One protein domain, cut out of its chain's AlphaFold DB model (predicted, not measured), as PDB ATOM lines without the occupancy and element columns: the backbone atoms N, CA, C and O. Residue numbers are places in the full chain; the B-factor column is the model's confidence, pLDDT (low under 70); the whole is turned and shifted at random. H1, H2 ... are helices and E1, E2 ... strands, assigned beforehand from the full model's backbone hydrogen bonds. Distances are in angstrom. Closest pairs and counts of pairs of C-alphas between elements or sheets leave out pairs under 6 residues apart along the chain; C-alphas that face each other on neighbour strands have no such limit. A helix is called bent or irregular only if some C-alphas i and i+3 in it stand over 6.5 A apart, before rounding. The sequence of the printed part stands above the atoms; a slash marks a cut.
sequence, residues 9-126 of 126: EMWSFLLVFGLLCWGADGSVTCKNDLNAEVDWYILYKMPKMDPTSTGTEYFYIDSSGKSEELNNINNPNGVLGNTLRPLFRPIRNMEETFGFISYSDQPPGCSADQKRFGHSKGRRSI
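AT A GLANCE: This is residues 9 to 126 of the 126 residues of the protein "Deoxyribonuclease II" of Poeciliopsis prolifica (blackstripe livebearer) (UniProt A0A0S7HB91). A body with little regular structure holds two strand hairpins, E1-E2 and E3-E4, with helix H2 between them; residues 9 to 25, with helix H1, stick out as an arm. The printed part has 118 residues, ordered H1, E1, E2, H2, E3, E4; the class is mixed, named elements holding only 43 residues. It is only just loose, close to extended, with radius of gyration of the C-alphas 19.8 A and spans of 73 by 37 by 31 A.

HOW THE PARTS SIT: E1, residues 41 to 45, and E2, residues 57 to 62, form an antiparallel hairpin; N 44 and O 59, 2.9 A apart, are within hydrogen-bond range. E3, residues 100 to 104, and E4, residues 121 to 125, form another, with N 101 and O 124 at 2.9 A. H2, residues 79 to 88, is near E1; 3 of its 6 O i to N i+4 pairs are within range. It is irregular: C-alphas 83 and 86 are 7.5 A apart.

IN THESE COORDINATES: H1, residues 9 to 20, 16.8 A long, begins at C-alpha 9 (36.600, -42.650, 66.468). E4 ends at C-alpha 125 (7.230, -39.429, 40.838).

THE WHOLE: The printed part has no cut. The five links are long. Residues 20 to 26 and 118 have pLDDT under 70.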
ATOM      1  N   GLU A   9      36.443 -42.818  67.917       70.81
ATOM      2  CA  GLU A   9      36.600 -42.650  66.468       70.81
ATOM      3  C   GLU A   9      35.360 -43.150  65.705       70.81
ATOM      4  O   GLU A   9      34.898 -42.512  64.762       70.81
ATOM      5  N   MET A  10      34.762 -44.262  66.147       71.31
ATOM      6  CA  MET A  10      33.599 -44.873  65.500       71.31
ATOM      7  C   MET A  10      32.329 -44.024  65.653       71.31
ATOM      8  O   MET A  10      31.506 -43.980  64.741       71.31
ATOM      9  N   TRP A  11      32.202 -43.280  66.756       73.25
ATOM     10  CA  TRP A  11      31.131 -42.294  66.938       73.25
ATOM     11  C   TRP A  11      31.256 -41.117  65.973       73.25
ATOM     12  O   TRP A  11      30.251 -40.691  65.407       73.25
ATOM     13  N   SER A  12      32.474 -40.631  65.726       76.75
ATOM     14  CA  SER A  12      32.718 -39.576  64.739       76.75
ATOM     15  C   SER A  12      32.295 -40.011  63.334       76.75
ATOM     16  O   SER A  12      31.619 -39.252  62.644       76.75
ATOM     17  N   PHE A  13      32.603 -41.248  62.927       77.62
ATOM     18  CA  PHE A  13      32.155 -41.776  61.631       77.62
ATOM     19  C   PHE A  13      30.632 -41.920  61.544       77.62
ATOM     20  O   PHE A  13      30.052 -41.556  60.524       77.62
ATOM     21  N   LEU A  14      29.971 -42.391  62.607       78.75
ATOM     22  CA  LEU A  14      28.507 -42.506  62.655       78.75
ATOM     23  C   LEU A  14      27.815 -41.137  62.585       78.75
ATOM     24  O   LEU A  14      26.813 -40.997  61.887       78.75
ATOM     25  N   LEU A  15      28.364 -40.122  63.258       79.12
ATOM     26  CA  LEU A  15      27.848 -38.753  63.213       79.12
ATOM     27  C   LEU A  15      28.036 -38.123  61.829       79.12
ATOM     28  O   LEU A  15      27.099 -37.533  61.301       79.12
ATOM     29  N   VAL A  16      29.208 -38.293  61.207       79.00
ATOM     30  CA  VAL A  16      29.478 -37.789  59.850       79.00
ATOM     31  C   VAL A  16      28.589 -38.485  58.816       79.00
ATOM     32  O   VAL A  16      28.005 -37.814  57.971       79.00
ATOM     33  N   PHE A  17      28.420 -39.808  58.902       73.81
ATOM     34  CA  PHE A  17      27.539 -40.553  57.999       73.81
ATOM     35  C   PHE A  17      26.064 -40.160  58.192       73.81
ATOM     36  O   PHE A  17      25.356 -39.935  57.215       73.81
ATOM     37  N   GLY A  18      25.618 -39.977  59.441       75.69
ATOM     38  CA  GLY A  18      24.277 -39.478  59.754       75.69
ATOM     39  C   GLY A  18      24.011 -38.066  59.218       75.69
ATOM     40  O   GLY A  18      22.934 -37.816  58.683       75.69
ATOM     41  N   LEU A  19      24.998 -37.163  59.289       71.19
ATOM     42  CA  LEU A  19      24.903 -35.815  58.713       71.19
ATOM     43  C   LEU A  19      24.880 -35.823  57.176       71.19
ATOM     44  O   LEU A  19      24.155 -35.031  56.579       71.19
ATOM     45  N   LEU A  20      25.647 -36.707  56.530       65.94
ATOM     46  CA  LEU A  20      25.714 -36.798  55.065       65.94
ATOM     47  C   LEU A  20      24.460 -37.434  54.440       65.94
ATOM     48  O   LEU A  20      24.159 -37.166  53.280       65.94
ATOM     49  N   CYS A  21      23.703 -38.235  55.194       59.88
ATOM     50  CA  CYS A  21      22.477 -38.886  54.719       59.88
ATOM     51  C   CYS A  21      21.190 -38.057  54.908       59.88
ATOM     52  O   CYS A  21      20.109 -38.561  54.609       59.88
ATOM     53  N   TRP A  22      21.264 -36.811  55.394       56.59
ATOM     54  CA  TRP A  22      20.063 -36.029  55.737       56.59
ATOM     55  C   TRP A  22      19.366 -35.359  54.538       56.59
ATOM     56  O   TRP A  22      18.265 -34.831  54.674       56.59
ATOM     57  N   GLY A  23      19.976 -35.372  53.354       53.72
ATOM     58  CA  GLY A  23      19.447 -34.687  52.174       53.72
ATOM     59  C   GLY A  23      18.844 -35.639  51.150       53.72
ATOM     60  O   GLY A  23      19.501 -35.957  50.166       53.72
ATOM     61  N   ALA A  24      17.597 -36.061  51.349       54.72
ATOM     62  CA  ALA A  24      16.753 -36.508  50.241       54.72
ATOM     63  C   ALA A  24      15.839 -35.337  49.858       54.72
ATOM     64  O   ALA A  24      14.684 -35.280  50.272       54.72
ATOM     65  N   ASP A  25      16.392 -34.360  49.137       54.03
ATOM     66  CA  ASP A  25      15.591 -33.292  48.541       54.03
ATOM     67  C   ASP A  25      14.918 -33.860  47.288       54.03
ATOM     68  O   ASP A  25      15.544 -34.059  46.245       54.03
ATOM     69  N   GLY A  26      13.652 -34.241  47.433       56.84
ATOM     70  CA  GLY A  26      12.818 -34.628  46.310       56.84
ATOM     71  C   GLY A  26      12.128 -33.391  45.756       56.84
ATOM     72  O   GLY A  26      11.162 -32.922  46.347       56.84
ATOM     73  N   SER A  27      12.533 -32.929  44.569       71.25
ATOM     74  CA  SER A  27      11.923 -31.783  43.857       71.25
ATOM     75  C   SER A  27      10.435 -31.983  43.485       71.25
ATOM     76  O   SER A  27       9.789 -31.123  42.877       71.25
ATOM     77  N   VAL A  28       9.854 -33.137  43.827       79.75
ATOM     78  CA  VAL A  28       8.474 -33.487  43.506       79.75
ATOM     79  C   VAL A  28       7.587 -33.277  44.717       79.75
ATOM     80  O   VAL A  28       7.472 -34.126  45.594       79.75
ATOM     81  N   THR A  29       6.855 -32.178  44.664       89.25
ATOM     82  CA  THR A  29       5.860 -31.811  45.662       89.25
ATOM     83  C   THR A  29       4.527 -31.470  45.009       89.25
ATOM     84  O   THR A  29       4.445 -31.169  43.809       89.25
ATOM     85  N   CYS A  30       3.462 -31.547  45.800       93.50
ATOM     86  CA  CYS A  30       2.165 -31.023  45.418       93.50
ATOM     87  C   CYS A  30       2.248 -29.495  45.323       93.50
ATOM     88  O   CYS A  30       2.942 -28.842  46.100       93.50
ATOM     89  N   LYS A  31       1.548 -28.912  44.348       93.94
ATOM     90  CA  LYS A  31       1.524 -27.463  44.146       93.94
ATOM     91  C   LYS A  31       0.109 -26.930  44.156       93.94
ATOM     92  O   LYS A  31      -0.756 -27.492  43.487       93.94
ATOM     93  N   ASN A  32      -0.095 -25.825  44.860       94.19
ATOM     94  CA  ASN A  32      -1.365 -25.111  44.854       94.19
ATOM     95  C   ASN A  32      -1.552 -24.280  43.566       94.19
ATOM     96  O   ASN A  32      -0.788 -24.369  42.598       94.19
ATOM     97  N   ASP A  33      -2.618 -23.491  43.531       92.06
ATOM     98  CA  ASP A  33      -2.995 -22.585  42.445       92.06
ATOM     99  C   ASP A  33      -1.970 -21.463  42.219       92.06
ATOM    100  O   ASP A  33      -1.671 -21.128  41.073       92.06
ATOM    101  N   LEU A  34      -1.340 -20.974  43.288       92.69
ATOM    102  CA  LEU A  34      -0.233 -20.012  43.241       92.69
ATOM    103  C   LEU A  34       1.119 -20.653  42.879       92.69
ATOM    104  O   LEU A  34       2.148 -19.976  42.899       92.69
ATOM    105  N   ASN A  35       1.134 -21.947  42.530       93.69
ATOM    106  CA  ASN A  35       2.333 -22.733  42.225       93.69
ATOM    107  C   ASN A  35       3.324 -22.834  43.409       93.69
ATOM    108  O   ASN A  35       4.496 -23.173  43.213       93.69
ATOM    109  N   ALA A  36       2.847 -22.577  44.629       93.69
ATOM    110  CA  ALA A  36       3.577 -22.805  45.868       93.69
ATOM    111  C   ALA A  36       3.455 -24.271  46.303       93.69
ATOM    112  O   ALA A  36       2.477 -24.951  45.983       93.69
ATOM    113  N   GLU A  37       4.475 -24.755  47.002       93.75
ATOM    114  CA  GLU A  37       4.565 -26.134  47.478       93.75
ATOM    115  C   GLU A  37       3.623 -26.357  48.662       93.75
ATOM    116  O   GLU A  37       3.518 -25.509  49.548       93.75
ATOM    117  N   VAL A  38       2.925 -27.492  48.664       94.12
ATOM    118  CA  VAL A  38       2.025 -27.918  49.741       94.12
ATOM    119  C   VAL A  38       2.223 -29.405  50.011       94.12
ATOM    120  O   VAL A  38       2.484 -30.172  49.088       94.12
ATOM    121  N   ASP A  39       2.049 -29.831  51.260       92.75
ATOM    122  CA  ASP A  39       2.255 -31.236  51.645       92.75
ATOM    123  C   ASP A  39       1.232 -32.176  50.995       92.75
ATOM    124  O   ASP A  39       1.540 -33.307  50.616       92.75
ATOM    125  N   TRP A  40      -0.014 -31.713  50.879       95.00
ATOM    126  CA  TRP A  40      -1.114 -32.465  50.293       95.00
ATOM    127  C   TRP A  40      -2.210 -31.520  49.804       95.00
ATOM    128  O   TRP A  40      -2.396 -30.426  50.331       95.00
ATOM    129  N   TYR A  41      -2.978 -31.980  48.820       96.75
ATOM    130  CA  TYR A  41      -4.265 -31.393  48.473       96.75
ATOM    131  C   TYR A  41      -5.247 -32.478  48.022       96.75
ATOM    132  O   TYR A  41      -4.858 -33.564  47.588       96.75
ATOM    133  N   ILE A  42      -6.536 -32.158  48.070       96.88
ATOM    134  CA  ILE A  42      -7.637 -32.951  47.533       96.88
ATOM    135  C   ILE A  42      -8.381 -32.094  46.512       96.88
ATOM    136  O   ILE A  42      -8.745 -30.952  46.790       96.88
ATOM    137  N   LEU A  43      -8.632 -32.669  45.332       96.75
ATOM    138  CA  LEU A  43      -9.525 -32.095  44.329       96.75
ATOM    139  C   LEU A  43     -10.793 -32.937  44.246       96.75
ATOM    140  O   LEU A  43     -10.727 -34.114  43.889       96.75
ATOM    141  N   TYR A  44     -11.946 -32.334  44.518       95.38
ATOM    142  CA  TYR A  44     -13.238 -32.987  44.322       95.38
ATOM    143  C   TYR A  44     -13.908 -32.453  43.058       95.38
ATOM    144  O   TYR A  44     -14.502 -31.375  43.065       95.38
ATOM    145  N   LYS A  45     -13.784 -33.202  41.959       95.31
ATOM    146  CA  LYS A  45     -14.337 -32.848  40.646       95.31
ATOM    147  C   LYS A  45     -15.862 -32.948  40.647       95.31
ATOM    148  O   LYS A  45     -16.431 -33.967  41.038       95.31
ATOM    149  N   MET A  46     -16.508 -31.916  40.130       93.38
ATOM    150  CA  MET A  46     -17.948 -31.871  39.949       93.38
ATOM    151  C   MET A  46     -18.343 -32.594  38.655       93.38
ATOM    152  O   MET A  46     -17.686 -32.434  37.621       93.38
ATOM    153  N   PRO A  47     -19.401 -33.420  38.679       92.75
ATOM    154  CA  PRO A  47     -19.970 -33.958  37.455       92.75
ATOM    155  C   PRO A  47     -20.659 -32.842  36.666       92.75
ATOM    156  O   PRO A  47     -21.029 -31.801  37.208       92.75
ATOM    157  N   LYS A  48     -20.882 -33.086  35.376       93.19
ATOM    158  CA  LYS A  48     -21.754 -32.232  34.575       93.19
ATOM    159  C   LYS A  48     -23.199 -32.431  35.044       93.19
ATOM    160  O   LYS A  48     -23.743 -33.518  34.863       93.19
ATOM    161  N   MET A  49     -23.786 -31.403  35.649       87.56
ATOM    162  CA  MET A  49     -25.135 -31.441  36.229       87.56
ATOM    163  C   MET A  49     -26.184 -30.788  35.326       87.56
ATOM    164  O   MET A  49     -27.323 -31.240  35.271       87.56
ATOM    165  N   ASP A  50     -25.800 -29.749  34.588       88.88
ATOM    166  CA  ASP A  50     -26.684 -28.975  33.718       88.88
ATOM    167  C   ASP A  50     -25.925 -28.456  32.472       88.88
ATOM    168  O   ASP A  50     -24.709 -28.668  32.355       88.88
ATOM    169  N   PRO A  51     -26.603 -27.808  31.503       87.81
ATOM    170  CA  PRO A  51     -25.958 -27.284  30.296       87.81
ATOM    171  C   PRO A  51     -24.906 -26.195  30.542       87.81
ATOM    172  O   PRO A  51     -24.088 -25.956  29.656       87.81
ATOM    173  N   THR A  52     -24.937 -25.534  31.700       84.31
ATOM    174  CA  THR A  52     -24.015 -24.451  32.069       84.31
ATOM    175  C   THR A  52     -22.757 -24.971  32.760       84.31
ATOM    176  O   THR A  52     -21.692 -24.380  32.610       84.31
ATOM    177  N   SER A  53     -22.851 -26.117  33.439       87.75
ATOM    178  CA  SER A  53     -21.703 -26.820  34.003       87.75
ATOM    179  C   SER A  53     -20.887 -27.521  32.916       87.75
ATOM    180  O   SER A  53     -21.408 -28.235  32.050       87.75
ATOM    181  N   THR A  54     -19.572 -27.353  32.973       92.31
ATOM    182  CA  THR A  54     -18.637 -28.045  32.077       92.31
ATOM    183  C   THR A  54     -18.331 -29.458  32.576       92.31
ATOM    184  O   THR A  54     -17.957 -30.336  31.795       92.31
ATOM    185  N   GLY A  55     -18.523 -29.691  33.876       94.25
ATOM    186  CA  GLY A  55     -18.102 -30.893  34.571       94.25
ATOM    187  C   GLY A  55     -16.590 -30.940  34.756       94.25
ATOM    188  O   GLY A  55     -16.067 -32.012  35.042       94.25
ATOM    189  N   THR A  56     -15.851 -29.850  34.531       95.44
ATOM    190  CA  THR A  56     -14.415 -29.753  34.842       95.44
ATOM    191  C   THR A  56     -14.140 -28.988  36.125       95.44
ATOM    192  O   THR A  56     -13.004 -29.015  36.596       95.44
ATOM    193  N   GLU A  57     -15.161 -28.377  36.711       95.31
ATOM    194  CA  GLU A  57     -15.095 -27.655  37.971       95.31
ATOM    195  C   GLU A  57     -14.701 -28.598  39.120       95.31
ATOM    196  O   GLU A  57     -15.045 -29.784  39.116       95.31
ATOM    197  N   TYR A  58     -13.973 -28.095  40.115       95.81
ATOM    198  CA  TYR A  58     -13.607 -28.855  41.308       95.81
ATOM    199  C   TYR A  58     -13.536 -27.984  42.565       95.81
ATOM    200  O   TYR A  58     -13.186 -26.806  42.496       95.81
ATOM    201  N   PHE A  59     -13.784 -28.604  43.722       95.69
ATOM    202  CA  PHE A  59     -13.422 -28.046  45.028       95.69
ATOM    203  C   PHE A  59     -11.976 -28.392  45.379       95.69
ATOM    204  O   PHE A  59     -11.548 -29.529  45.167       95.69
ATOM    205  N   TYR A  60     -11.249 -27.422  45.930       96.88
ATOM    206  CA  TYR A  60      -9.873 -27.563  46.403       96.88
ATOM    207  C   TYR A  60      -9.822 -27.557  47.928       96.88
ATOM    208  O   TYR A  60     -10.464 -26.712  48.556       96.88
ATOM    209  N   ILE A  61      -9.050 -28.472  48.507       96.81
ATOM    210  CA  ILE A  61      -8.736 -28.500  49.936       96.81
ATOM    211  C   ILE A  61      -7.259 -28.847  50.088       96.81
ATOM    212  O   ILE A  61      -6.812 -29.814  49.478       96.81
ATOM    213  N   ASP A  62      -6.524 -28.115  50.912       95.88
ATOM    214  CA  ASP A  62      -5.149 -28.426  51.299       95.88
ATOM    215  C   ASP A  62      -4.952 -28.308  52.817       95.88
ATOM    216  O   ASP A  62      -5.913 -28.205  53.586       95.88
ATOM    217  N   SER A  63      -3.694 -28.329  53.253       92.50
ATOM    218  CA  SER A  63      -3.313 -28.160  54.656       92.50
ATOM    219  C   SER A  63      -3.731 -26.816  55.267       92.50
ATOM    220  O   SER A  63      -3.855 -26.733  56.489       92.50
ATOM    221  N   SER A  64      -3.965 -25.783  54.454       92.25
ATOM    222  CA  SER A  64      -4.393 -24.447  54.890       92.25
ATOM    223  C   SER A  64      -5.915 -24.298  54.937       92.25
ATOM    224  O   SER A  64      -6.425 -23.394  55.599       92.25
ATOM    225  N   GLY A  65      -6.653 -25.192  54.276       93.12
ATOM    226  CA  GLY A  65      -8.107 -25.269  54.349       93.12
ATOM    227  C   GLY A  65      -8.766 -25.502  52.995       93.12
ATOM    228  O   GLY A  65      -8.158 -25.995  52.049       93.12
ATOM    229  N   LYS A  66     -10.059 -25.179  52.909       94.06
ATOM    230  CA  LYS A  66     -10.859 -25.310  51.685       94.06
ATOM    231  C   LYS A  66     -10.892 -23.977  50.930       94.06
ATOM    232  O   LYS A  66     -11.101 -22.939  51.547       94.06
ATOM    233  N   SER A  67     -10.768 -24.021  49.602       92.38
ATOM    234  CA  SER A  67     -11.043 -22.855  48.752       92.38
ATOM    235  C   SER A  67     -12.546 -22.649  48.548       92.38
ATOM    236  O   SER A  67     -13.294 -23.606  48.311       92.38
ATOM    237  N   GLU A  68     -12.969 -21.389  48.595       90.38
ATOM    238  CA  GLU A  68     -14.338 -20.963  48.285       90.38
ATOM    239  C   GLU A  68     -14.591 -20.870  46.771       90.38
ATOM    240  O   GLU A  68     -15.734 -20.957  46.321       90.38
ATOM    241  N   GLU A  69     -13.533 -20.738  45.966       90.50
ATOM    242  CA  GLU A  69     -13.638 -20.590  44.517       90.50
ATOM    243  C   GLU A  69     -13.456 -21.925  43.789       90.50
ATOM    244  O   GLU A  69     -12.518 -22.692  44.036       90.50
ATOM    245  N   LEU A  70     -14.347 -22.183  42.831       92.06
ATOM    246  CA  LEU A  70     -14.225 -23.323  41.933       92.06
ATOM    247  C   LEU A  70     -13.200 -23.032  40.842       92.06
ATOM    248  O   LEU A  70     -13.233 -21.997  40.179       92.06
ATOM    249  N   ASN A  71     -12.336 -24.010  40.602       92.88
ATOM    250  CA  ASN A  71     -11.383 -23.997  39.503       92.88
ATOM    251  C   ASN A  71     -11.648 -25.163  38.550       92.88
ATOM    252  O   ASN A  71     -12.365 -26.102  38.882       92.88
ATOM    253  N   ASN A  72     -11.067 -25.107  37.352       94.94
ATOM    254  CA  ASN A  72     -11.247 -26.139  36.335       94.94
ATOM    255  C   ASN A  72     -10.046 -27.089  36.269       94.94
ATOM    256  O   ASN A  72      -8.902 -26.653  36.157       94.94
ATOM    257  N   ILE A  73     -10.297 -28.401  36.302       95.38
ATOM    258  CA  ILE A  73      -9.261 -29.448  36.382       95.38
ATOM    259  C   ILE A  73      -8.366 -29.503  35.137       95.38
ATOM    260  O   ILE A  73      -7.250 -30.008  35.193       95.38
ATOM    261  N   ASN A  74      -8.853 -28.975  34.013       94.00
ATOM    262  CA  ASN A  74      -8.130 -28.870  32.747       94.00
ATOM    263  C   ASN A  74      -7.368 -27.537  32.588       94.00
ATOM    264  O   ASN A  74      -6.794 -27.307  31.526       94.00
ATOM    265  N   ASN A  75      -7.342 -26.663  33.604       94.56
ATOM    266  CA  ASN A  75      -6.543 -25.439  33.574       94.56
ATOM    267  C   ASN A  75      -5.039 -25.782  33.698       94.56
ATOM    268  O   ASN A  75      -4.621 -26.287  34.745       94.56
ATOM    269  N   PRO A  76      -4.194 -25.474  32.692       93.00
ATOM    270  CA  PRO A  76      -2.759 -25.783  32.731       93.00
ATOM    271  C   PRO A  76      -1.985 -25.015  33.816       93.00
ATOM    272  O   PRO A  76      -0.881 -25.418  34.189       93.00
ATOM    273  N   ASN A  77      -2.563 -23.928  34.331       94.19
ATOM    274  CA  ASN A  77      -2.009 -23.118  35.415       94.19
ATOM    275  C   ASN A  77      -2.718 -23.359  36.761       94.19
ATOM    276  O   ASN A  77      -2.403 -22.687  37.736       94.19
ATOM    277  N   GLY A  78      -3.677 -24.291  36.821       94.12
ATOM    278  CA  GLY A  78      -4.332 -24.683  38.070       94.12
ATOM    279  C   GLY A  78      -3.485 -25.654  38.896       94.12
ATOM    280  O   GLY A  78      -2.449 -26.133  38.441       94.12
ATOM    281  N   VAL A  79      -3.977 -26.010  40.085       95.62
ATOM    282  CA  VAL A  79      -3.333 -26.915  41.066       95.62
ATOM    283  C   VAL A  79      -2.762 -28.181  40.406       95.62
ATOM    284  O   VAL A  79      -1.579 -28.505  40.537       95.62
ATOM    285  N   LEU A  80      -3.593 -28.887  39.626       94.75
ATOM    286  CA  LEU A  80      -3.179 -30.115  38.945       94.75
ATOM    287  C   LEU A  80      -2.130 -29.845  37.855       94.75
ATOM    288  O   LEU A  80      -1.166 -30.597  37.733       94.75
ATOM    289  N   GLY A  81      -2.295 -28.768  37.083       94.06
ATOM    290  CA  GLY A  81      -1.351 -28.367  36.041       94.06
ATOM    291  C   GLY A  81       0.018 -27.997  36.611       94.06
ATOM    292  O   GLY A  81       1.034 -28.475  36.112       94.06
ATOM    293  N   ASN A  82       0.048 -27.232  37.704       94.44
ATOM    294  CA  ASN A  82       1.269 -26.876  38.427       94.44
ATOM    295  C   ASN A  82       1.979 -28.126  38.971       94.44
ATOM    296  O   ASN A  82       3.182 -28.284  38.765       94.44
ATOM    297  N   THR A  83       1.229 -29.051  39.579       93.94
ATOM    298  CA  THR A  83       1.768 -30.296  40.155       93.94
ATOM    299  C   THR A  83       2.313 -31.254  39.091       93.94
ATOM    300  O   THR A  83       3.355 -31.878  39.277       93.94
ATOM    301  N   LEU A  84       1.631 -31.390  37.950       92.31
ATOM    302  CA  LEU A  84       2.035 -32.317  36.884       92.31
ATOM    303  C   LEU A  84       3.035 -31.710  35.890       92.31
ATOM    304  O   LEU A  84       3.582 -32.442  35.066       92.31
ATOM    305  N   ARG A  85       3.309 -30.402  35.962       90.50
ATOM    306  CA  ARG A  85       4.176 -29.674  35.019       90.50
ATOM    307  C   ARG A  85       5.528 -30.349  34.741       90.50
ATOM    308  O   ARG A  85       5.910 -30.369  33.570       90.50
ATOM    309  N   PRO A  86       6.249 -30.924  35.726       87.12
ATOM    310  CA  PRO A  86       7.517 -31.606  35.455       87.12
ATOM    311  C   PRO A  86       7.397 -32.769  34.457       87.12
ATOM    312  O   PRO A  86       8.308 -32.987  33.666       87.12
ATOM    313  N   LEU A  87       6.253 -33.464  34.426       85.31
ATOM    314  CA  LEU A  87       6.018 -34.639  33.575       85.31
ATOM    315  C   LEU A  87       5.848 -34.296  32.099       85.31
ATOM    316  O   LEU A  87       6.102 -35.128  31.235       85.31
ATOM    317  N   PHE A  88       5.375 -33.085  31.810       83.81
ATOM    318  CA  PHE A  88       5.097 -32.644  30.446       83.81
ATOM    319  C   PHE A  88       6.291 -31.933  29.802       83.81
ATOM    320  O   PHE A  88       6.172 -31.391  28.703       83.81
ATOM    321  N   ARG A  89       7.456 -31.931  30.462       83.56
ATOM    322  CA  ARG A  89       8.699 -31.468  29.845       83.56
ATOM    323  C   ARG A  89       9.136 -32.462  28.763       83.56
ATOM    324  O   ARG A  89       8.972 -33.669  28.946       83.56
ATOM    325  N   PRO A  90       9.713 -31.989  27.644       84.94
ATOM    326  CA  PRO A  90      10.329 -32.881  26.671       84.94
ATOM    327  C   PRO A  90      11.334 -33.803  27.364       84.94
ATOM    328  O   PRO A  90      12.123 -33.324  28.173       84.94
ATOM    329  N   ILE A  91      11.348 -35.091  27.010       78.88
ATOM    330  CA  ILE A  91      12.221 -36.105  27.640       78.88
ATOM    331  C   ILE A  91      13.694 -35.662  27.635       78.88
ATOM    332  O   ILE A  91      14.403 -35.855  28.610       78.88
ATOM    333  N   ARG A  92      14.140 -34.992  26.564       81.31
ATOM    334  CA  ARG A  92      15.514 -34.471  26.434       81.31
ATOM    335  C   ARG A  92      15.859 -33.326  27.398       81.31
ATOM    336  O   ARG A  92      17.029 -33.012  27.545       81.31
ATOM    337  N   ASN A  93      14.853 -32.704  28.009       83.19
ATOM    338  CA  ASN A  93      14.974 -31.568  28.927       83.19
ATOM    339  C   ASN A  93      14.522 -31.942  30.354       83.19
ATOM    340  O   ASN A  93      14.294 -31.058  31.184       83.19
ATOM    341  N   MET A  94      14.292 -33.232  30.609       82.56
ATOM    342  CA  MET A  94      13.975 -33.765  31.928       82.56
ATOM    343  C   MET A  94      15.280 -33.947  32.710       82.56
ATOM    344  O   MET A  94      16.321 -34.218  32.117       82.56
ATOM    345  N   GLU A  95      15.238 -33.739  34.022       83.25
ATOM    346  CA  GLU A  95      16.414 -33.944  34.868       83.25
ATOM    347  C   GLU A  95      16.802 -35.430  34.884       83.25
ATOM    348  O   GLU A  95      15.922 -36.286  34.925       83.25
ATOM    349  N   GLU A  96      18.101 -35.742  34.886       84.69
ATOM    350  CA  GLU A  96      18.595 -37.128  34.884       84.69
ATOM    351  C   GLU A  96      18.143 -37.934  36.110       84.69
ATOM    352  O   GLU A  96      18.022 -39.155  36.023       84.69
ATOM    353  N   THR A  97      17.873 -37.268  37.239       84.31
ATOM    354  CA  THR A  97      17.420 -37.926  38.473       84.31
ATOM    355  C   THR A  97      15.897 -38.027  38.587       84.31
ATOM    356  O   THR A  97      15.406 -38.761  39.440       84.31
ATOM    357  N   PHE A  98      15.137 -37.354  37.713       84.81
ATOM    358  CA  PHE A  98      13.679 -37.348  37.776       84.81
ATOM    359  C   PHE A  98      13.087 -38.568  37.070       84.81
ATOM    360  O   PHE A  98      13.273 -38.780  35.870       84.81
ATOM    361  N   GLY A  99      12.275 -39.326  37.802       85.19
ATOM    362  CA  GLY A  99      11.498 -40.436  37.276       85.19
ATOM    363  C   GLY A  99      10.020 -40.341  37.636       85.19
ATOM    364  O   GLY A  99       9.586 -39.613  38.527       85.19
ATOM    365  N   PHE A 100       9.192 -41.120  36.943       88.56
ATOM    366  CA  PHE A 100       7.832 -41.380  37.398       88.56
ATOM    367  C   PHE A 100       7.325 -42.729  36.907       88.56
ATOM    368  O   PHE A 100       7.728 -43.236  35.863       88.56
ATOM    369  N   ILE A 101       6.381 -43.279  37.660       89.75
ATOM    370  CA  ILE A 101       5.616 -44.465  37.296       89.75
ATOM    371  C   ILE A 101       4.147 -44.057  37.271       89.75
ATOM    372  O   ILE A 101       3.651 -43.436  38.214       89.75
ATOM    373  N   SER A 102       3.444 -44.395  36.194       90.00
ATOM    374  CA  SER A 102       1.995 -44.230  36.072       90.00
ATOM    375  C   SER A 102       1.330 -45.571  35.788       90.00
ATOM    376  O   SER A 102       1.928 -46.467  35.196       90.00
ATOM    377  N   TYR A 103       0.079 -45.709  36.220       88.94
ATOM    378  CA  TYR A 103      -0.749 -46.864  35.903       88.94
ATOM    379  C   TYR A 103      -2.161 -46.418  35.519       88.94
ATOM    380  O   TYR A 103      -2.698 -45.433  36.036       88.94
ATOM    381  N   SER A 104      -2.758 -47.161  34.596       87.12
ATOM    382  CA  SER A 104      -4.158 -47.046  34.205       87.12
ATOM    383  C   SER A 104      -4.602 -48.412  33.706       87.12
ATOM    384  O   SER A 104      -3.952 -48.986  32.834       87.12
ATOM    385  N   ASP A 105      -5.704 -48.925  34.236       83.56
ATOM    386  CA  ASP A 105      -6.355 -50.140  33.735       83.56
ATOM    387  C   ASP A 105      -7.039 -49.928  32.375       83.56
ATOM    388  O   ASP A 105      -7.311 -50.881  31.647       83.56
ATOM    389  N   GLN A 106      -7.253 -48.665  32.001       83.81
ATOM    390  CA  GLN A 106      -7.735 -48.255  30.691       83.81
ATOM    391  C   GLN A 106      -6.774 -47.222  30.077       83.81
ATOM    392  O   GLN A 106      -6.937 -46.015  30.303       83.81
ATOM    393  N   PRO A 107      -5.722 -47.651  29.357       79.31
ATOM    394  CA  PRO A 107      -4.824 -46.726  28.675       79.31
ATOM    395  C   PRO A 107      -5.545 -45.989  27.528       79.31
ATOM    396  O   PRO A 107      -6.558 -46.478  27.016       79.31
ATOM    397  N   PRO A 108      -5.050 -44.806  27.111       81.62
ATOM    398  CA  PRO A 108      -5.652 -44.044  26.019       81.62
ATOM    399  C   PRO A 108      -5.771 -44.887  24.742       81.62
ATOM    400  O   PRO A 108      -4.824 -45.563  24.354       81.62
ATOM    401  N   GLY A 109      -6.932 -44.840  24.085       80.69
ATOM    402  CA  GLY A 109      -7.200 -45.629  22.875       80.69
ATOM    403  C   GLY A 109      -7.664 -47.067  23.130       80.69
ATOM    404  O   GLY A 109      -7.932 -47.790  22.173       80.69
ATOM    405  N   CYS A 110      -7.811 -47.481  24.392       79.44
ATOM    406  CA  CYS A 110      -8.324 -48.799  24.759       79.44
ATOM    407  C   CYS A 110      -9.607 -48.706  25.600       79.44
ATOM    408  O   CYS A 110      -9.876 -47.706  26.272       79.44
ATOM    409  N   SER A 111     -10.386 -49.790  25.585       78.06
ATOM    410  CA  SER A 111     -11.585 -49.962  26.409       78.06
ATOM    411  C   SER A 111     -11.355 -51.093  27.403       78.06
ATOM    412  O   SER A 111     -11.046 -52.213  26.998       78.06
ATOM    413  N   ALA A 112     -11.508 -50.803  28.693       74.94
ATOM    414  CA  ALA A 112     -11.518 -51.813  29.744       74.94
ATOM    415  C   ALA A 112     -12.958 -52.280  30.003       74.94
ATOM    416  O   ALA A 112     -13.913 -51.527  29.796       74.94
ATOM    417  N   ASP A 113     -13.128 -53.522  30.458       79.94
ATOM    418  CA  ASP A 113     -14.446 -54.037  30.842       79.94
ATOM    419  C   ASP A 113     -14.984 -53.244  32.044       79.94
ATOM    420  O   ASP A 113     -14.424 -53.275  33.143       79.94
ATOM    421  N   GLN A 114     -16.099 -52.542  31.827       77.62
ATOM    422  CA  GLN A 114     -16.714 -51.655  32.811       77.62
ATOM    423  C   GLN A 114     -17.096 -52.363  34.116       77.62
ATOM    424  O   GLN A 114     -17.123 -51.719  35.159       77.62
ATOM    425  N   LYS A 115     -17.378 -53.671  34.079       79.56
ATOM    426  CA  LYS A 115     -17.911 -54.422  35.225       79.56
ATOM    427  C   LYS A 115     -16.857 -55.222  35.986       79.56
ATOM    428  O   LYS A 115     -17.166 -55.748  37.052       79.56
ATOM    429  N   ARG A 116     -15.645 -55.362  35.440       77.56
ATOM    430  CA  ARG A 116     -14.599 -56.234  36.004       77.56
ATOM    431  C   ARG A 116     -13.477 -55.504  36.732       77.56
ATOM    432  O   ARG A 116     -12.795 -56.142  37.528       77.56
ATOM    433  N   PHE A 117     -13.276 -54.212  36.483       78.50
ATOM    434  CA  PHE A 117     -12.128 -53.468  37.007       78.50
ATOM    435  C   PHE A 117     -12.549 -52.250  37.836       78.50
ATOM    436  O   PHE A 117     -13.659 -51.744  37.698       78.50
ATOM    437  N   GLY A 118     -11.659 -51.804  38.728       67.69
ATOM    438  CA  GLY A 118     -11.897 -50.676  39.635       67.69
ATOM    439  C   GLY A 118     -11.802 -49.292  38.980       67.69
ATOM    440  O   GLY A 118     -12.112 -48.307  39.645       67.69
ATOM    441  N   HIS A 119     -11.377 -49.199  37.710       82.19
ATOM    442  CA  HIS A 119     -11.246 -47.962  36.920       82.19
ATOM    443  C   HIS A 119     -10.423 -46.871  37.604       82.19
ATOM    444  O   HIS A 119     -10.715 -45.678  37.482       82.19
ATOM    445  N   SER A 120      -9.370 -47.277  38.318       84.62
ATOM    446  CA  SER A 120      -8.481 -46.369  39.035       84.62
ATOM    447  C   SER A 120      -7.228 -46.055  38.223       84.62
ATOM    448  O   SER A 120      -6.715 -46.861  37.446       84.62
ATOM    449  N   LYS A 121      -6.743 -44.827  38.387       89.25
ATOM    450  CA  LYS A 121      -5.572 -44.303  37.687       89.25
ATOM    451  C   LYS A 121      -4.717 -43.592  38.708       89.25
ATOM    452  O   LYS A 121      -5.244 -42.921  39.593       89.25
ATOM    453  N   GLY A 122      -3.412 -43.737  38.580       89.31
ATOM    454  CA  GLY A 122      -2.501 -43.161  39.547       89.31
ATOM    455  C   GLY A 122      -1.109 -42.985  38.990       89.31
ATOM    456  O   GLY A 122      -0.764 -43.447  37.898       89.31
ATOM    457  N   ARG A 123      -0.315 -42.249  39.756       89.25
ATOM    458  CA  ARG A 123       1.042 -41.885  39.392       89.25
ATOM    459  C   ARG A 123       1.849 -41.576  40.643       89.25
ATOM    460  O   ARG A 123       1.326 -40.984  41.582       89.25
ATOM    461  N   ARG A 124       3.133 -41.911  40.600       85.00
ATOM    462  CA  ARG A 124       4.143 -41.545  41.590       85.00
ATOM    463  C   ARG A 124       5.368 -40.995  40.865       85.00
ATOM    464  O   ARG A 124       5.823 -41.644  39.927       85.00
ATOM    465  N   SER A 125       5.873 -39.821  41.252       82.69
ATOM    466  CA  SER A 125       7.230 -39.429  40.838       82.69
ATOM    467  C   SER A 125       8.256 -40.031  41.792       82.69
ATOM    468  O   SER A 125       7.915 -40.331  42.940       82.69
ATOM    469  N   ILE A 126       9.470 -40.217  41.292       73.31
ATOM    470  CA  ILE A 126      10.621 -40.802  41.975       73.31
ATOM    471  C   ILE A 126      11.803 -39.872  41.746       73.31
ATOM    472  O   ILE A 126      11.903 -39.366  40.604       73.31
TER     473      ILE A 126